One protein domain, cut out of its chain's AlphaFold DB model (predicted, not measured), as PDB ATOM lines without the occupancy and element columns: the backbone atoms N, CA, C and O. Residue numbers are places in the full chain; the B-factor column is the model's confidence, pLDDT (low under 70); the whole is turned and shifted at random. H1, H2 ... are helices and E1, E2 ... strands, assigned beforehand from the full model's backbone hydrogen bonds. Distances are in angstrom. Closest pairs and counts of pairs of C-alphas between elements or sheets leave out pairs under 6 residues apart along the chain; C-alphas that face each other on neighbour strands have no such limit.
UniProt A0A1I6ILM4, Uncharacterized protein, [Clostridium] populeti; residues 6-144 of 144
ATOM      1  N   THR A   6      25.064  10.874   1.757       82.25
ATOM      2  CA  THR A   6      24.984  12.272   1.325       82.25
ATOM      3  C   THR A   6      26.110  12.566   0.339       82.25
ATOM      4  O   THR A   6      27.090  11.821   0.258       82.25
ATOM      5  N   SER A   7      25.970  13.632  -0.439       83.12
ATOM      6  CA  SER A   7      26.978  14.063  -1.401       83.12
ATOM      7  C   SER A   7      27.502  15.442  -1.025       83.12
ATOM      8  O   SER A   7      26.741  16.322  -0.637       83.12
ATOM      9  N   LEU A   8      28.811  15.610  -1.161       86.38
ATOM     10  CA  LEU A   8      29.542  16.848  -0.950       86.38
ATOM     11  C   LEU A   8      30.314  17.164  -2.221       86.38
ATOM     12  O   LEU A   8      31.015  16.302  -2.752       86.38
ATOM     13  N   LYS A   9      30.253  18.413  -2.658       87.38
ATOM     14  CA  LYS A   9      31.103  18.906  -3.733       87.38
ATOM     15  C   LYS A   9      32.191  19.807  -3.170       87.38
ATOM     16  O   LYS A   9      31.913  20.645  -2.320       87.38
ATOM     17  N   ILE A  10      33.420  19.673  -3.650       85.75
ATOM     18  CA  ILE A  10      34.512  20.605  -3.340       85.75
ATOM     19  C   ILE A  10      34.930  21.279  -4.640       85.75
ATOM     20  O   ILE A  10      35.313  20.597  -5.587       85.75
ATOM     21  N   VAL A  11      34.848  22.605  -4.689       86.56
ATOM     22  CA  VAL A  11      35.194  23.431  -5.851       86.56
ATOM     23  C   VAL A  11      36.320  24.373  -5.464       86.56
ATOM     24  O   VAL A  11      36.292  24.950  -4.383       86.56
ATOM     25  N   ALA A  12      37.284  24.564  -6.358       81.81
ATOM     26  CA  ALA A  12      38.350  25.532  -6.169       81.81
ATOM     27  C   ALA A  12      38.458  26.478  -7.366       81.81
ATOM     28  O   ALA A  12      38.339  26.053  -8.518       81.81
ATOM     29  N   GLU A  13      38.734  27.758  -7.103       74.25
ATOM     30  CA  GLU A  13      38.983  28.746  -8.165       74.25
ATOM     31  C   GLU A  13      40.260  28.434  -8.964       74.25
ATOM     32  O   GLU A  13      40.379  28.784 -10.141       74.25
ATOM     33  N   GLN A  14      41.220  27.754  -8.330       70.62
ATOM     34  CA  GLN A  14      42.497  27.359  -8.914       70.62
ATOM     35  C   GLN A  14      42.767  25.878  -8.674       70.62
ATOM     36  O   GLN A  14      42.384  25.307  -7.661       70.62
ATOM     37  N   ASN A  15      43.515  25.270  -9.588       67.62
ATOM     38  CA  ASN A  15      43.841  23.845  -9.589       67.62
ATOM     39  C   ASN A  15      44.873  23.436  -8.514       67.62
ATOM     40  O   ASN A  15      45.617  22.495  -8.722       67.62
ATOM     41  N   THR A  16      45.004  24.136  -7.392       78.88
ATOM     42  CA  THR A  16      46.203  24.079  -6.529       78.88
ATOM     43  C   THR A  16      45.909  23.641  -5.099       78.88
ATOM     44  O   THR A  16      46.536  24.132  -4.165       78.88
ATOM     45  N   TYR A  17      44.953  22.733  -4.902       77.81
ATOM     46  CA  TYR A  17      44.549  22.286  -3.569       77.81
ATOM     47  C   TYR A  17      44.544  20.766  -3.449       77.81
ATOM     48  O   TYR A  17      44.003  20.066  -4.297       77.81
ATOM     49  N   GLN A  18      45.089  20.276  -2.341       79.19
ATOM     50  CA  GLN A  18      44.960  18.901  -1.877       79.19
ATOM     51  C   GLN A  18      44.034  18.870  -0.662       79.19
ATOM     52  O   GLN A  18      44.074  19.782   0.166       79.19
ATOM     53  N   PHE A  19      43.267  17.793  -0.488       79.38
ATOM     54  CA  PHE A  19      42.497  17.610   0.732       79.38
ATOM     55  C   PHE A  19      42.461  16.172   1.263       79.38
ATOM     56  O   PHE A  19      42.755  15.194   0.578       79.38
ATOM     57  N   VAL A  20      42.096  16.053   2.536       79.81
ATOM     58  CA  VAL A  20      41.901  14.787   3.242       79.81
ATOM     59  C   VAL A  20      40.563  14.846   3.968       79.81
ATOM     60  O   VAL A  20      40.398  15.703   4.831       79.81
ATOM     61  N   LEU A  21      39.639  13.937   3.652       81.25
ATOM     62  CA  LEU A  21      38.463  13.659   4.479       81.25
ATOM     63  C   LEU A  21      38.729  12.429   5.346       81.25
ATOM     64  O   LEU A  21      39.217  11.403   4.866       81.25
ATOM     65  N   SER A  22      38.386  12.525   6.623       80.81
ATOM     66  CA  SER A  22      38.581  11.454   7.601       80.81
ATOM     67  C   SER A  22      37.436  11.395   8.604       80.81
ATOM     68  O   SER A  22      36.845  12.425   8.929       80.81
ATOM     69  N   SER A  23      37.156  10.193   9.114       81.94
ATOM     70  CA  SER A  23      36.280   9.998  10.272       81.94
ATOM     71  C   SER A  23      37.032  10.332  11.562       81.94
ATOM     72  O   SER A  23      38.142   9.838  11.772       81.94
ATOM     73  N   CYS A  24      36.436  11.130  12.449       79.50
ATOM     74  CA  CYS A  24      37.002  11.393  13.779       79.50
ATOM     75  C   CYS A  24      36.548  10.380  14.832       79.50
ATOM     76  O   CYS A  24      37.277  10.136  15.793       79.50
ATOM     77  N   ASN A  25      35.370   9.780  14.650       74.75
ATOM     78  CA  ASN A  25      34.860   8.745  15.539       74.75
ATOM     79  C   ASN A  25      35.207   7.359  14.975       74.75
ATOM     80  O   ASN A  25      34.839   7.025  13.849       74.75
ATOM     81  N   LEU A  26      35.943   6.557  15.750       67.81
ATOM     82  CA  LEU A  26      36.321   5.191  15.371       67.81
ATOM     83  C   LEU A  26      35.271   4.146  15.774       67.81
ATOM     84  O   LEU A  26      35.286   3.042  15.235       67.81
ATOM     85  N   GLU A  27      34.375   4.471  16.709       69.19
ATOM     86  CA  GLU A  27      33.288   3.579  17.134       69.19
ATOM     87  C   GLU A  27      32.133   3.583  16.125       69.19
ATOM     88  O   GLU A  27      31.508   2.549  15.894       69.19
ATOM     89  N   VAL A  28      31.898   4.731  15.481       69.38
ATOM     90  CA  VAL A  28      30.919   4.910  14.400       69.38
ATOM     91  C   VAL A  28      31.636   5.526  13.194       69.38
ATOM     92  O   VAL A  28      31.598   6.743  13.012       69.38
ATOM     93  N   PRO A  29      32.367   4.718  12.403       70.00
ATOM     94  CA  PRO A  29      33.189   5.241  11.322       70.00
ATOM     95  C   PRO A  29      32.331   5.795  10.180       70.00
ATOM     96  O   PRO A  29      31.392   5.150   9.714       70.00
ATOM     97  N   VAL A  30      32.700   6.980   9.697       73.75
ATOM     98  CA  VAL A  30      32.227   7.526   8.421       73.75
ATOM     99  C   VAL A  30      33.108   6.978   7.300       73.75
ATOM    100  O   VAL A  30      34.338   7.004   7.404       73.75
ATOM    101  N   THR A  31      32.494   6.476   6.233       72.50
ATOM    102  CA  THR A  31      33.197   6.010   5.035       72.50
ATOM    103  C   THR A  31      32.902   6.925   3.857       72.50
ATOM    104  O   THR A  31      31.873   7.596   3.778       72.50
ATOM    105  N   PHE A  32      33.847   6.990   2.931       72.06
ATOM    106  CA  PHE A  32      33.837   7.969   1.855       72.06
ATOM    107  C   PHE A  32      34.127   7.272   0.527       72.06
ATOM    108  O   PHE A  32      35.002   6.404   0.447       72.06
ATOM    109  N   MET A  33      33.431   7.695  -0.522       70.88
ATOM    110  CA  MET A  33      33.680   7.289  -1.898       70.88
ATOM    111  C   MET A  33      33.726   8.527  -2.789       70.88
ATOM    112  O   MET A  33      32.713   9.193  -2.994       70.88
ATOM    113  N   GLY A  34      34.895   8.828  -3.344       62.19
ATOM    114  CA  GLY A  34      34.990   9.791  -4.440       62.19
ATOM    115  C   GLY A  34      34.546   9.155  -5.743       62.19
ATOM    116  O   GLY A  34      34.827   7.979  -5.985       62.19
ATOM    117  N   VAL A  35      33.873   9.923  -6.592       50.53
ATOM    118  CA  VAL A  35      33.503   9.469  -7.931       50.53
ATOM    119  C   VAL A  35      34.490  10.074  -8.919       50.53
ATOM    120  O   VAL A  35      34.261  11.160  -9.448       50.53
ATOM    121  N   LYS A  36      35.588   9.369  -9.222       45.53
ATOM    122  CA  LYS A  36      36.368   9.746 -10.405       45.53
ATOM    123  C   LYS A  36      35.514   9.486 -11.649       45.53
ATOM    124  O   LYS A  36      34.879   8.430 -11.736       45.53
ATOM    125  N   PRO A  37      35.500  10.393 -12.640       36.09
ATOM    126  CA  PRO A  37      34.795  10.151 -13.892       36.09
ATOM    127  C   PRO A  37      35.287   8.850 -14.550       36.09
ATOM    128  O   PRO A  37      36.406   8.793 -15.056       36.09
ATOM    129  N   GLY A  38      34.447   7.809 -14.545       39.94
ATOM    130  CA  GLY A  38      34.738   6.506 -15.156       39.94
ATOM    131  C   GLY A  38      34.909   5.326 -14.191       39.94
ATOM    132  O   GLY A  38      34.993   4.199 -14.678       39.94
ATOM    133  N   ASP A  39      34.911   5.545 -12.874       42.47
ATOM    134  CA  ASP A  39      34.946   4.450 -11.899       42.47
ATOM    135  C   ASP A  39      33.546   3.862 -11.650       42.47
ATOM    136  O   ASP A  39      32.537   4.570 -11.620       42.47
ATOM    137  N   GLU A  40      33.471   2.537 -11.479       41.12
ATOM    138  CA  GLU A  40      32.240   1.879 -11.035       41.12
ATOM    139  C   GLU A  40      31.968   2.263  -9.570       41.12
ATOM    140  O   GLU A  40      32.827   2.015  -8.714       41.12
ATOM    141  N   PRO A  41      30.789   2.825  -9.243       41.53
ATOM    142  CA  PRO A  41      30.434   3.112  -7.861       41.53
ATOM    143  C   PRO A  41      30.464   1.811  -7.046       41.53
ATOM    144  O   PRO A  41      29.726   0.871  -7.333       41.53
ATOM    145  N   GLY A  42      31.334   1.760  -6.035       43.09
ATOM    146  CA  GLY A  42      31.363   0.700  -5.021       43.09
ATOM    147  C   GLY A  42      32.623  -0.164  -4.994       43.09
ATOM    148  O   GLY A  42      32.614  -1.194  -4.326       43.09
ATOM    149  N   LYS A  43      33.696   0.201  -5.714       41.28
ATOM    150  CA  LYS A  43      34.949  -0.577  -5.680       41.28
ATOM    151  C   LYS A  43      35.895  -0.232  -4.533       41.28
ATOM    152  O   LYS A  43      36.589  -1.136  -4.083       41.28
ATOM    153  N   ASP A  44      35.867   0.996  -4.020       48.69
ATOM    154  CA  ASP A  44      36.772   1.411  -2.952       48.69
ATOM    155  C   ASP A  44      36.051   2.255  -1.883       48.69
ATOM    156  O   ASP A  44      35.849   3.458  -2.038       48.69
ATOM    157  N   GLU A  45      35.644   1.612  -0.786       51.75
ATOM    158  CA  GLU A  45      35.228   2.297   0.443       51.75
ATOM    159  C   GLU A  45      36.479   2.673   1.245       51.75
ATOM    160  O   GLU A  45      37.231   1.798   1.687       51.75
ATOM    161  N   TYR A  46      36.714   3.968   1.466       53.81
ATOM    162  CA  TYR A  46      37.859   4.419   2.253       53.81
ATOM    163  C   TYR A  46      37.416   4.936   3.629       53.81
ATOM    164  O   TYR A  46      36.534   5.787   3.722       53.81
ATOM    165  N   MET A  47      38.075   4.481   4.706       49.06
ATOM    166  CA  MET A  47      37.942   5.104   6.042       49.06
ATOM    167  C   MET A  47      38.582   6.501   6.105       49.06
ATOM    168  O   MET A  47      38.267   7.302   6.979       49.06
ATOM    169  N   ASN A  48      39.493   6.782   5.172       50.25
ATOM    170  CA  ASN A  48      40.077   8.093   4.935       50.25
ATOM    171  C   ASN A  48      40.059   8.329   3.429       50.25
ATOM    172  O   ASN A  48      40.769   7.635   2.699       50.25
ATOM    173  N   TYR A  49      39.266   9.285   2.959       60.47
ATOM    174  CA  TYR A  49      39.287   9.664   1.557       60.47
ATOM    175  C   TYR A  49      40.352  10.721   1.326       60.47
ATOM    176  O   TYR A  49      40.266  11.860   1.791       60.47
ATOM    177  N   LEU A  50      41.390  10.309   0.608       53.09
ATOM    178  CA  LEU A  50      42.431  11.206   0.152       53.09
ATOM    179  C   LEU A  50      42.045  11.749  -1.227       53.09
ATOM    180  O   LEU A  50      42.298  11.103  -2.245       53.09
ATOM    181  N   GLY A  51      41.483  12.954  -1.256       54.44
ATOM    182  CA  GLY A  51      41.412  13.752  -2.473       54.44
ATOM    183  C   GLY A  51      42.774  14.382  -2.740       54.44
ATOM    184  O   GLY A  51      43.073  15.482  -2.282       54.44
ATOM    185  N   ALA A  52      43.651  13.661  -3.437       45.12
ATOM    186  CA  ALA A  52      44.952  14.182  -3.844       45.12
ATOM    187  C   ALA A  52      44.941  14.559  -5.328       45.12
ATOM    188  O   ALA A  52      44.716  13.697  -6.179       45.12
ATOM    189  N   GLY A  53      45.234  15.822  -5.646       52.09
ATOM    190  CA  GLY A  53      45.443  16.249  -7.027       52.09
ATOM    191  C   GLY A  53      45.354  17.754  -7.247       52.09
ATOM    192  O   GLY A  53      45.220  18.524  -6.307       52.09
ATOM    193  N   PHE A  54      45.420  18.145  -8.518       57.19
ATOM    194  CA  PHE A  54      45.039  19.471  -8.990       57.19
ATOM    195  C   PHE A  54      43.518  19.471  -9.166       57.19
ATOM    196  O   PHE A  54      43.016  18.885 -10.127       57.19
ATOM    197  N   ILE A  55      42.788  20.010  -8.192       64.94
ATOM    198  CA  ILE A  55      41.327  19.897  -8.137       64.94
ATOM    199  C   ILE A  55      40.706  21.237  -8.517       64.94
ATOM    200  O   ILE A  55      40.939  22.235  -7.847       64.94
ATOM    201  N   LEU A  56      39.897  21.241  -9.578       67.69
ATOM    202  CA  LEU A  56      38.945  22.318  -9.885       67.69
ATOM    203  C   LEU A  56      37.578  22.027  -9.259       67.69
ATOM    204  O   LEU A  56      36.882  22.937  -8.822       67.69
ATOM    205  N   SER A  57      37.179  20.754  -9.258       78.38
ATOM    206  CA  SER A  57      35.899  20.275  -8.748       78.38
ATOM    207  C   SER A  57      35.987  18.773  -8.483       78.38
ATOM    208  O   SER A  57      36.383  18.042  -9.388       78.38
ATOM    209  N   GLU A  58      35.572  18.318  -7.304       79.06
ATOM    210  CA  GLU A  58      35.453  16.896  -6.945       79.06
ATOM    211  C   GLU A  58      34.095  16.645  -6.277       79.06
ATOM    212  O   GLU A  58      33.701  17.387  -5.374       79.06
ATOM    213  N   ASP A  59      33.394  15.596  -6.711       81.69
ATOM    214  CA  ASP A  59      32.143  15.131  -6.111       81.69
ATOM    215  C   ASP A  59      32.421  13.900  -5.230       81.69
ATOM    216  O   ASP A  59      32.946  12.875  -5.680       81.69
ATOM    217  N   ILE A  60      32.060  13.998  -3.951       79.56
ATOM    218  CA  ILE A  60      32.341  13.001  -2.918       79.56
ATOM    219  C   ILE A  60      31.019  12.491  -2.360       79.56
ATOM    220  O   ILE A  60      30.170  13.265  -1.928       79.56
ATOM    221  N   THR A  61      30.849  11.175  -2.323       80.00
ATOM    222  CA  THR A  61      29.736  10.527  -1.626       80.00
ATOM    223  C   THR A  61      30.201  10.063  -0.251       80.00
ATOM    224  O   THR A  61      31.240   9.417  -0.118       80.00
ATOM    225  N   ILE A  62      29.436  10.398   0.780       79.62
ATOM    226  CA  ILE A  62      29.732  10.103   2.179       79.62
ATOM    227  C   ILE A  62      28.679   9.130   2.692       79.62
ATOM    228  O   ILE A  62      27.483   9.404   2.605       79.62
ATOM    229  N   PHE A  63      29.133   8.015   3.250       78.38
ATOM    230  CA  PHE A  63      28.297   6.995   3.862       78.38
ATOM    231  C   PHE A  63      28.540   6.996   5.366       78.38
ATOM    232  O   PHE A  63      29.676   7.015   5.843       78.38
ATOM    233  N   CYS A  64      27.463   6.949   6.137       74.94
ATOM    234  CA  CYS A  64      27.558   6.797   7.577       74.94
ATOM    235  C   CYS A  64      26.447   5.875   8.057       74.94
ATOM    236  O   CYS A  64      25.294   6.008   7.657       74.94
ATOM    237  N   SER A  65      26.795   4.934   8.929       72.31
ATOM    238  CA  SER A  65      25.831   4.058   9.594       72.31
ATOM    239  C   SER A  65      25.218   4.696  10.842       72.31
ATOM    240  O   SER A  65      24.467   4.025  11.552       72.31
ATOM    241  N   ASN A  66      25.527   5.967  11.127       73.94
ATOM    242  CA  ASN A  66      24.939   6.674  12.249       73.94
ATOM    243  C   ASN A  66      23.442   6.891  12.007       73.94
ATOM    244  O   ASN A  66      23.025   7.467  11.003       73.94
ATOM    245  N   THR A  67      22.634   6.415  12.945       74.31
ATOM    246  CA  THR A  67      21.173   6.476  12.887       74.31
ATOM    247  C   THR A  67      20.607   7.708  13.586       74.31
ATOM    248  O   THR A  67      19.391   7.848  13.671       74.31
ATOM    249  N   GLU A  68      21.460   8.585  14.113       82.12
ATOM    250  CA  GLU A  68      21.060   9.813  14.801       82.12
ATOM    251  C   GLU A  68      21.778  11.030  14.192       82.12
ATOM    252  O   GLU A  68      22.921  10.898  13.746       82.12
ATOM    253  N   PRO A  69      21.142  12.217  14.171       83.50
ATOM    254  CA  PRO A  69      21.833  13.464  13.864       83.50
ATOM    255  C   PRO A  69      22.991  13.683  14.835       83.50
ATOM    256  O   PRO A  69      22.874  13.372  16.021       83.50
ATOM    257  N   THR A  70      24.082  14.267  14.350       84.44
ATOM    258  CA  THR A  70      25.232  14.617  15.193       84.44
ATOM    259  C   THR A  70      25.250  16.106  15.469       84.44
ATOM    260  O   THR A  70      24.905  16.913  14.605       84.44
ATOM    261  N   LYS A  71      25.706  16.489  16.656       82.00
ATOM    262  CA  LYS A  71      25.895  17.897  17.005       82.00
ATOM    263  C   LYS A  71      27.166  18.450  16.368       82.00
ATOM    264  O   LYS A  71      28.096  17.709  16.063       82.00
ATOM    265  N   GLU A  72      27.208  19.771  16.222       78.62
ATOM    266  CA  GLU A  72      28.359  20.501  15.684       78.62
ATOM    267  C   GLU A  72      29.663  20.146  16.428       78.62
ATOM    268  O   GLU A  72      30.671  19.836  15.806       78.62
ATOM    269  N   ASP A  73      29.631  20.053  17.760       78.94
ATOM    270  CA  ASP A  73      30.799  19.758  18.597       78.94
ATOM    271  C   ASP A  73      31.250  18.283  18.589       78.94
ATOM    272  O   ASP A  73      32.373  17.983  19.006       78.94
ATOM    273  N   GLU A  74      30.432  17.364  18.069       80.19
ATOM    274  CA  GLU A  74      30.777  15.939  17.957       80.19
ATOM    275  C   GLU A  74      31.752  15.660  16.809       80.19
ATOM    276  O   GLU A  74      32.473  14.662  16.855       80.19
ATOM    277  N   ASN A  75      31.824  16.563  15.820       80.56
ATOM    278  CA  ASN A  75      32.849  16.568  14.775       80.56
ATOM    279  C   ASN A  75      33.085  15.199  14.099       80.56
ATOM    280  O   ASN A  75      34.239  14.787  13.981       80.56
ATOM    281  N   PRO A  76      32.051  14.451  13.660       80.75
ATOM    282  CA  PRO A  76      32.237  13.094  13.136       80.75
ATOM    283  C   PRO A  76      33.117  13.042  11.878       80.75
ATOM    284  O   PRO A  76      33.772  12.025  11.637       80.75
ATOM    285  N   ILE A  77      33.161  14.127  11.097       85.69
ATOM    286  CA  ILE A  77      33.960  14.255   9.876       85.69
ATOM    287  C   ILE A  77      34.971  15.385  10.048       85.69
ATOM    288  O   ILE A  77      34.629  16.477  10.494       85.69
ATOM    289  N   LYS A  78      36.202  15.156   9.593       85.50
ATOM    290  CA  LYS A  78      37.232  16.187   9.454       85.50
ATOM    291  C   LYS A  78      37.717  16.270   8.019       85.50
ATOM    292  O   LYS A  78      38.148  15.263   7.456       85.50
ATOM    293  N   LEU A  79      37.708  17.483   7.481       84.50
ATOM    294  CA  LEU A  79      38.260  17.852   6.188       84.50
ATOM    295  C   LEU A  79      39.479  18.759   6.402       84.50
ATOM    296  O   LEU A  79      39.374  19.843   6.968       84.50
ATOM    297  N   ILE A  80      40.643  18.316   5.936       81.44
ATOM    298  CA  ILE A  80      41.883  19.098   5.938       81.44
ATOM    299  C   ILE A  80      42.185  19.493   4.501       81.44
ATOM    300  O   ILE A  80      42.330  18.613   3.659       81.44
ATOM    301  N   ILE A  81      42.345  20.784   4.236       80.94
ATOM    302  CA  ILE A  81      42.686  21.332   2.922       80.94
ATOM    303  C   ILE A  81      44.074  21.957   3.006       80.94
ATOM    304  O   ILE A  81      44.429  22.591   4.001       80.94
ATOM    305  N   ARG A  82      44.868  21.768   1.956       79.94
ATOM    306  CA  ARG A  82      46.217  22.309   1.814       79.94
ATOM    307  C   ARG A  82      46.363  22.917   0.436       79.94
ATOM    308  O   ARG A  82      46.008  22.277  -0.553       79.94
ATOM    309  N   LYS A  83      46.929  24.112   0.363       79.00
ATOM    310  CA  LYS A  83      47.339  24.694  -0.909       79.00
ATOM    311  C   LYS A  83      48.698  24.115  -1.302       79.00
ATOM    312  O   LYS A  83      49.576  23.932  -0.457       79.00
ATOM    313  N   ILE A  84      48.845  23.783  -2.575       79.12
ATOM    314  CA  ILE A  84      50.054  23.203  -3.166       79.12
ATOM    315  C   ILE A  84      50.528  24.070  -4.331       79.12
ATOM    316  O   ILE A  84      49.739  24.771  -4.959       79.12
ATOM    317  N   GLU A  85      51.811  24.028  -4.656       75.25
ATOM    318  CA  GLU A  85      52.321  24.719  -5.836       75.25
ATOM    319  C   GLU A  85      51.894  24.011  -7.129       75.25
ATOM    320  O   GLU A  85      52.017  22.792  -7.268       75.25
ATOM    321  N   ALA A  86      51.443  24.795  -8.115       67.25
ATOM    322  CA  ALA A  86      50.918  24.298  -9.391       67.25
ATOM    323  C   ALA A  86      51.918  23.439 -10.195       67.25
ATOM    324  O   ALA A  86      51.515  22.655 -11.052       67.25
ATOM    325  N   THR A  87      53.217  23.617  -9.963       64.25
ATOM    326  CA  THR A  87      54.293  23.009 -10.758       64.25
ATOM    327  C   THR A  87      55.038  21.889 -10.048       64.25
ATOM    328  O   THR A  87      55.583  21.022 -10.727       64.25
ATOM    329  N   GLU A  88      55.058  21.888  -8.716       61.94
ATOM    330  CA  GLU A  88      55.869  20.948  -7.927       61.94
ATOM    331  C   GLU A  88      55.018  20.048  -7.021       61.94
ATOM    332  O   GLU A  88      55.495  19.011  -6.572       61.94
ATOM    333  N   GLY A  89      53.742  20.389  -6.789       64.00
ATOM    334  CA  GLY A  89      52.879  19.660  -5.853       64.00
ATOM    335  C   GLY A  89      53.298  19.814  -4.386       64.00
ATOM    336  O   GLY A  89      52.702  19.186  -3.512       64.00
ATOM    337  N   GLU A  90      54.300  20.650  -4.113       69.31
ATOM    338  CA  GLU A  90      54.799  20.932  -2.772       69.31
ATOM    339  C   GLU A  90      53.802  21.822  -2.004       69.31
ATOM    340  O   GLU A  90      53.244  22.758  -2.586       69.31
ATOM    341  N   PRO A  91      53.536  21.561  -0.711       69.81
ATOM    342  CA  PRO A  91      52.640  22.388   0.096       69.81
ATOM    343  C   PRO A  91      53.162  23.824   0.247       69.81
ATOM    344  O   PRO A  91      54.309  24.024   0.643       69.81
ATOM    345  N   THR A  92      52.303  24.829   0.037       73.38
ATOM    346  CA  THR A  92      52.676  26.248   0.232       73.38
ATOM    347  C   THR A  92      52.737  26.651   1.709       73.38
ATOM    348  O   THR A  92      53.266  27.709   2.041       73.38
ATOM    349  N   GLY A  93      52.191  25.816   2.600       68.38
ATOM    350  CA  GLY A  93      51.985  26.115   4.020       68.38
ATOM    351  C   GLY A  93      50.587  26.657   4.342       68.38
ATOM    352  O   GLY A  93      50.183  26.634   5.503       68.38
ATOM    353  N   ASP A  94      49.804  27.068   3.339       74.81
ATOM    354  CA  ASP A  94      48.426  27.516   3.562       74.81
ATOM    355  C   ASP A  94      47.511  26.305   3.751       74.81
ATOM    356  O   ASP A  94      47.512  25.361   2.949       74.81
ATOM    357  N   THR A  95      46.722  26.320   4.825       74.94
ATOM    358  CA  THR A  95      45.826  25.215   5.179       74.94
ATOM    359  C   THR A  95      44.501  25.722   5.736       74.94
ATOM    360  O   THR A  95      44.418  26.833   6.260       74.94
ATOM    361  N   ALA A  96      43.467  24.895   5.619       77.75
ATOM    362  CA  ALA A  96      42.190  25.074   6.296       77.75
ATOM    363  C   ALA A  96      41.709  23.734   6.855       77.75
ATOM    364  O   ALA A  96      41.993  22.670   6.296       77.75
ATOM    365  N   VAL A  97      40.987  23.787   7.972       81.00
ATOM    366  CA  VAL A  97      40.388  22.608   8.599       81.00
ATOM    367  C   VAL A  97      38.914  22.886   8.837       81.00
ATOM    368  O   VAL A  97      38.568  23.757   9.634       81.00
ATOM    369  N   LEU A  98      38.063  22.121   8.162       83.31
ATOM    370  CA  LEU A  98      36.626  22.121   8.390       83.31
ATOM    371  C   LEU A  98      36.233  20.837   9.104       83.31
ATOM    372  O   LEU A  98      36.823  19.773   8.884       83.31
ATOM    373  N   TYR A  99      35.199  20.939   9.920       85.62
ATOM    374  CA  TYR A  99      34.549  19.783  10.503       85.62
ATOM    375  C   TYR A  99      33.125  19.682  10.002       85.62
ATOM    376  O   TYR A  99      32.461  20.695   9.797       85.62
ATOM    377  N   GLY A 100      32.697  18.450   9.761       86.94
ATOM    378  CA  GLY A 100      31.374  18.139   9.254       86.94
ATOM    379  C   GLY A 100      30.561  17.346  10.262       86.94
ATOM    380  O   GLY A 100      31.117  16.545  11.016       86.94
ATOM    381  N   TYR A 101      29.249  17.555  10.237       86.75
ATOM    382  CA  TYR A 101      28.263  16.878  11.075       86.75
ATOM    383  C   TYR A 101      26.975  16.608  10.278       86.75
ATOM    384  O   TYR A 101      26.683  17.283   9.291       86.75
ATOM    385  N   PHE A 102      26.223  15.584  10.676       86.31
ATOM    386  CA  PHE A 102      24.971  15.172  10.041       86.31
ATOM    387  C   PHE A 102      23.768  15.869  10.674       86.31
ATOM    388  O   PHE A 102      23.589  15.821  11.893       86.31
ATOM    389  N   LEU A 103      22.935  16.488   9.834       84.62
ATOM    390  CA  LEU A 103      21.735  17.217  10.260       84.62
ATOM    391  C   LEU A 103      20.525  16.298  10.475       84.62
ATOM    392  O   LEU A 103      19.657  16.609  11.292       84.62
ATOM    393  N   GLU A 104      20.466  15.171   9.769       82.44
ATOM    394  CA  GLU A 104      19.384  14.195   9.867       82.44
ATOM    395  C   GLU A 104      19.941  12.780  10.146       82.44
ATOM    396  O   GLU A 104      21.146  12.532  10.022       82.44
ATOM    397  N   PRO A 105      19.080  11.831  10.567       77.44
ATOM    398  CA  PRO A 105      19.452  10.426  10.714       77.44
ATOM    399  C   PRO A 105      20.002   9.828   9.422       77.44
ATOM    400  O   PRO A 105      19.678  10.297   8.331       77.44
ATOM    401  N   GLU A 106      20.737   8.718   9.543       70.69
ATOM    402  CA  GLU A 106      21.129   7.911   8.386       70.69
ATOM    403  C   GLU A 106      21.836   8.778   7.339       70.69
ATOM    404  O   GLU A 106      21.398   8.861   6.198       70.69
ATOM    405  N   ALA A 107      22.874   9.510   7.750       65.81
ATOM    406  CA  ALA A 107      23.697  10.355   6.880       65.81
ATOM    407  C   ALA A 107      22.936  11.351   5.974       65.81
ATOM    408  O   ALA A 107      23.531  11.863   5.030       65.81
ATOM    409  N   SER A 108      21.646  11.605   6.213       71.12
ATOM    410  CA  SER A 108      20.827  12.493   5.392       71.12
ATOM    411  C   SER A 108      21.069  13.922   5.872       71.12
ATOM    412  O   SER A 108      21.030  14.207   7.063       71.12
ATOM    413  N   GLY A 109      21.435  14.816   4.956       75.44
ATOM    414  CA  GLY A 109      21.863  16.167   5.318       75.44
ATOM    415  C   GLY A 109      23.259  16.217   5.953       75.44
ATOM    416  O   GLY A 109      23.609  15.476   6.873       75.44
ATOM    417  N   LEU A 110      24.074  17.133   5.448       84.69
ATOM    418  CA  LEU A 110      25.436  17.378   5.898       84.69
ATOM    419  C   LEU A 110      25.569  18.870   6.168       84.69
ATOM    420  O   LEU A 110      24.905  19.663   5.513       84.69
ATOM    421  N   ASN A 111      26.408  19.248   7.122       85.44
ATOM    422  CA  ASN A 111      26.839  20.627   7.280       85.44
ATOM    423  C   ASN A 111      28.327  20.653   7.637       85.44
ATOM    424  O   ASN A 111      28.846  19.670   8.174       85.44
ATOM    425  N   PHE A 112      29.006  21.754   7.326       85.00
ATOM    426  CA  PHE A 112      30.396  22.002   7.673       85.00
ATOM    427  C   PHE A 112      30.567  23.351   8.347       85.00
ATOM    428  O   PHE A 112      29.925  24.335   7.996       85.00
ATOM    429  N   TYR A 113      31.531  23.411   9.253       81.00
ATOM    430  CA  TYR A 113      31.948  24.657   9.864       81.00
ATOM    431  C   TYR A 113      33.469  24.723   9.999       81.00
ATOM    432  O   TYR A 113      34.171  23.707  10.069       81.00
ATOM    433  N   LEU A 114      33.984  25.951  10.017       74.44
ATOM    434  CA  LEU A 114      35.380  26.228  10.322       74.44
ATOM    435  C   LEU A 114      35.558  26.233  11.834       74.44
ATOM    436  O   LEU A 114      34.992  27.067  12.539       74.44
ATOM    437  N   ASN A 115      36.375  25.318  12.344       67.31
ATOM    438  CA  ASN A 115      36.727  25.338  13.755       67.31
ATOM    439  C   ASN A 115      37.858  26.352  13.971       67.31
ATOM    440  O   ASN A 115      39.038  26.023  13.829       67.31
ATOM    441  N   GLU A 116      37.488  27.598  14.282       56.41
ATOM    442  CA  GLU A 116      38.422  28.718  14.460       56.41
ATOM    443  C   GLU A 116      39.478  28.445  15.546       56.41
ATOM    444  O   GLU A 116      40.655  28.751  15.351       56.41
ATOM    445  N   GLU A 117      39.100  27.809  16.661       52.84
ATOM    446  CA  GLU A 117      40.028  27.512  17.761       52.84
ATOM    447  C   GLU A 117      41.072  26.459  17.366       52.84
ATOM    448  O   GLU A 117      42.245  26.579  17.727       52.84
ATOM    449  N   GLN A 118      40.694  25.441  16.586       45.91
ATOM    450  CA  GLN A 118      41.607  24.378  16.140       45.91
ATOM    451  C   GLN A 118      42.383  24.724  14.867       45.91
ATOM    452  O   GLN A 118      43.507  24.251  14.703       45.91
ATOM    453  N   SER A 119      41.838  25.592  14.011       44.66
ATOM    454  CA  SER A 119      42.569  26.218  12.904       44.66
ATOM    455  C   SER A 119      43.718  27.100  13.404       44.66
ATOM    456  O   SER A 119      44.689  27.290  12.676       44.66
ATOM    457  N   GLN A 120      43.616  27.639  14.624       43.31
ATOM    458  CA  GLN A 120      44.666  28.450  15.247       43.31
ATOM    459  C   GLN A 120      45.603  27.647  16.161       43.31
ATOM    460  O   GLN A 120      46.749  28.049  16.351       43.31
ATOM    461  N   SER A 121      45.146  26.525  16.732       40.69
ATOM    462  CA  SER A 121      45.913  25.742  17.721       40.69
ATOM    463  C   SER A 121      46.485  24.411  17.208       40.69
ATOM    464  O   SER A 121      47.273  23.777  17.913       40.69
ATOM    465  N   GLY A 122      46.157  23.992  15.981       38.97
ATOM    466  CA  GLY A 122      46.698  22.794  15.339       38.97
ATOM    467  C   GLY A 122      47.425  23.104  14.030       38.97
ATOM    468  O   GLY A 122      46.769  23.280  13.014       38.97
ATOM    469  N   PHE A 123      48.765  23.031  14.070       44.91
ATOM    470  CA  PHE A 123      49.758  23.235  12.991       44.91
ATOM    471  C   PHE A 123      50.162  24.693  12.699       44.91
ATOM    472  O   PHE A 123      49.503  25.419  11.967       44.91
ATOM    473  N   GLU A 124      51.335  25.098  13.196       46.88
ATOM    474  CA  GLU A 124      52.019  26.315  12.744       46.88
ATOM    475  C   GLU A 124      52.906  26.026  11.519       46.88
ATOM    476  O   GLU A 124      53.837  25.230  11.631       46.88
ATOM    477  N   TYR A 125      52.610  26.668  10.377       35.44
ATOM    478  CA  TYR A 125      53.507  27.440   9.477       35.44
ATOM    479  C   TYR A 125      52.744  27.738   8.163       35.44
ATOM    480  O   TYR A 125      52.449  26.798   7.444       35.44
ATOM    481  N   GLY A 126      52.410  28.961   7.728       35.34
ATOM    482  CA  GLY A 126      52.579  30.307   8.270       35.34
ATOM    483  C   GLY A 126      51.995  31.355   7.297       35.34
ATOM    484  O   GLY A 126      52.527  31.551   6.216       35.34
ATOM    485  N   LYS A 127      50.957  32.081   7.735       42.78
ATOM    486  CA  LYS A 127      50.440  33.345   7.159       42.78
ATOM    487  C   LYS A 127      49.868  33.338   5.721       42.78
ATOM    488  O   LYS A 127      50.206  34.221   4.941       42.78
ATOM    489  N   ALA A 128      48.866  32.509   5.462       48.28
ATOM    490  CA  ALA A 128      47.586  32.905   4.861       48.28
ATOM    491  C   ALA A 128      46.586  31.757   5.088       48.28
ATOM    492  O   ALA A 128      46.923  30.591   4.911       48.28
ATOM    493  N   GLY A 129      45.377  32.060   5.566       62.03
ATOM    494  CA  GLY A 129      44.313  31.053   5.589       62.03
ATOM    495  C   GLY A 129      43.890  30.735   4.158       62.03
ATOM    496  O   GLY A 129      43.934  31.623   3.303       62.03
ATOM    497  N   ILE A 130      43.486  29.494   3.890       72.69
ATOM    498  CA  ILE A 130      42.694  29.220   2.687       72.69
ATOM    499  C   ILE A 130      41.310  29.797   2.959       72.69
ATOM    500  O   ILE A 130      40.652  29.376   3.915       72.69
ATOM    501  N   ASP A 131      40.901  30.775   2.155       75.12
ATOM    502  CA  ASP A 131      39.542  31.287   2.231       75.12
ATOM    503  C   ASP A 131      38.609  30.196   1.705       75.12
ATOM    504  O   ASP A 131      38.793  29.655   0.610       75.12
ATOM    505  N   CYS A 132      37.678  29.777   2.551       76.81
ATOM    506  CA  CYS A 132      36.749  28.723   2.209       76.81
ATOM    507  C   CYS A 132      35.382  28.997   2.815       76.81
ATOM    508  O   CYS A 132      35.245  29.483   3.937       76.81
ATOM    509  N   SER A 133      34.357  28.659   2.044       81.19
ATOM    510  CA  SER A 133      32.963  28.787   2.442       81.19
ATOM    511  C   SER A 133      32.220  27.489   2.166       81.19
ATOM    512  O   SER A 133      32.622  26.696   1.312       81.19
ATOM    513  N   TYR A 134      31.146  27.269   2.914       83.00
ATOM    514  CA  TYR A 134      30.231  26.161   2.704       83.00
ATOM    515  C   TYR A 134      28.861  26.715   2.307       83.00
ATOM    516  O   TYR A 134      28.308  27.574   2.992       83.00
ATOM    517  N   ASP A 135      28.353  26.245   1.173       85.50
ATOM    518  CA  ASP A 135      27.004  26.508   0.690       85.50
ATOM    519  C   ASP A 135      26.105  25.323   1.055       85.50
ATOM    520  O   ASP A 135      26.180  24.251   0.442       85.50
ATOM    521  N   GLU A 136      25.261  25.531   2.067       80.62
ATOM    522  CA  GLU A 136      24.334  24.522   2.585       80.62
ATOM    523  C   GLU A 136      23.283  24.104   1.542       80.62
ATOM    524  O   GLU A 136      22.870  22.945   1.517       80.62
ATOM    525  N   GLU A 137      22.862  25.010   0.643       83.06
ATOM    526  CA  GLU A 137      21.809  24.712  -0.341       83.06
ATOM    527  C   GLU A 137      22.286  23.701  -1.390       83.06
ATOM    528  O   GLU A 137      21.511  22.865  -1.863       83.06
ATOM    529  N   SER A 138      23.568  23.770  -1.752       84.38
ATOM    530  CA  SER A 138      24.171  22.915  -2.774       84.38
ATOM    531  C   SER A 138      25.107  21.839  -2.219       84.38
ATOM    532  O   SER A 138      25.642  21.057  -3.003       84.38
ATOM    533  N   ASN A 139      25.295  21.772  -0.895       85.44
ATOM    534  CA  ASN A 139      26.309  20.939  -0.240       85.44
ATOM    535  C   ASN A 139      27.698  21.109  -0.881       85.44
ATOM    536  O   ASN A 139      28.381  20.127  -1.191       85.44
ATOM    537  N   THR A 140      28.108  22.360  -1.103       87.50
ATOM    538  CA  THR A 140      29.363  22.679  -1.795       87.50
ATOM    539  C   THR A 140      30.327  23.423  -0.883       87.50
ATOM    540  O   THR A 140      29.973  24.432  -0.284       87.50
ATOM    541  N   ILE A 141      31.575  22.966  -0.825       86.88
ATOM    542  CA  ILE A 141      32.697  23.708  -0.251       86.88
ATOM    543  C   ILE A 141      33.404  24.446  -1.380       86.88
ATOM    544  O   ILE A 141      33.830  23.831  -2.359       86.88
ATOM    545  N   ILE A 142      33.535  25.759  -1.237       86.06
ATOM    546  CA  ILE A 142      34.172  26.641  -2.213       86.06
ATOM    547  C   ILE A 142      35.507  27.097  -1.631       86.06
ATOM    548  O   ILE A 142      35.535  27.661  -0.541       86.06
ATOM    549  N   LEU A 143      36.597  26.843  -2.355       84.06
ATOM    550  CA  LEU A 143      37.967  27.226  -2.012       84.06
ATOM    551  C   LEU A 143      38.414  28.396  -2.894       84.06
ATOM    552  O   LEU A 143      38.323  28.303  -4.126       84.06
ATOM    553  N   GLN A 144      38.924  29.458  -2.270       74.31
ATOM    554  CA  GLN A 144      39.375  30.687  -2.934       74.31
ATOM    555  C   GLN A 144      40.880  30.936  -2.730       74.31
ATOM    556  O   GLN A 144      41.498  30.348  -1.803       74.31
TER     557      GLN A 144
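AT A GLANCE: This is residues 6 to 144 of the 144 residues of an uncharacterized protein of [Clostridium] populeti (UniProt A0A1I6ILM4). Two strongly twisted sheets of five strands lie face to face as a sandwich, their strands nearly aligned, and their edges come close at both sides, E3 by E4 and E8 by E9. The short helix H1 only grazes the sheet E4 E2 E6 E7 E8, near E7. The printed part has 139 residues with ten named strands and one named helix, in the order E1 to E8, H1, E9, E10. One sheet, E4 E2 E6 E7 E8, is antiparallel throughout; the other, E3 E5 E1 E10 E9, is mixed. The class is mostly strand, and the whole is compact, with a radius of gyration of the C-alphas of 14.6 A and spans of 42, 39 and 28 A.

IN THESE COORDINATES: In the antiparallel sheet, E4 is residues 48 to 51, E2 residues 17 to 23, 20.3 A long, E6 residues 77 to 84, 22.6 A, E7 residues 91 to 102, 30.3 A, and E8 residues 110 to 114. E7 is the longest strand and bends by 70 degrees at residue 94. In the mixed sheet, E3 is residues 30 to 34, E5 residues 57 to 64, 22.8 A, E1 residues 6 to 12, 20.3 A, E10 residues 140 to 143, and E9 residues 132 to 135. H1 is residues 116 to 121. E1 begins at C-alpha 6 (24.984, 12.272, 1.325), and E10 ends at C-alpha 143 (37.967, 27.226, -2.012).

HOW THE PARTS SIT: E6, E7 and E8 form a meander, each strand the antiparallel neighbour of the one before. E6 and E7 are a hairpin, with N 79 and O 98 at 2.8 A. E7 and E8 are a hairpin, with N 113 and O 99 at 2.9 A. E2 is antiparallel to E6, with N 20 and O 80 at 2.8 A, and to E4, with N 21 and O 49 at 2.9 A. The closest C-alphas of E7 and H1, Val 97 and Ser 119, are 6.0 A apart. In H1 every O i to N i+4 pair is within hydrogen-bond range. In the sandwich, the facing parts of the two sheets are 8.7 A apart, centre to centre. E1 is parallel to E10, with N 11 and O 141 at 2.8 A, and antiparallel to E5, with N 8 and O 60 at 2.8 A. E3 and E5 are antiparallel, with N 33 and O 61 at 2.8 A. E9 and E10 are a hairpin, with N 135 and O 140 at 2.8 A. The closest C-alphas of edge strands E3 and E4, Phe 32 and Tyr 49, are 5.7 A apart; those of E8 and E9, Phe 112 and Tyr 134, 6.5 A.

THE WHOLE: The C-alphas of Glu 68 and Thr 87, the two farthest apart, are 44.0 A apart. The printed part has no cut. The links E3 to E4 and E5 to E6 are long. Mean pLDDT of the printed part is 70.3; 50 residues are under 70, among them residues 34 to 56 and 115 to 129.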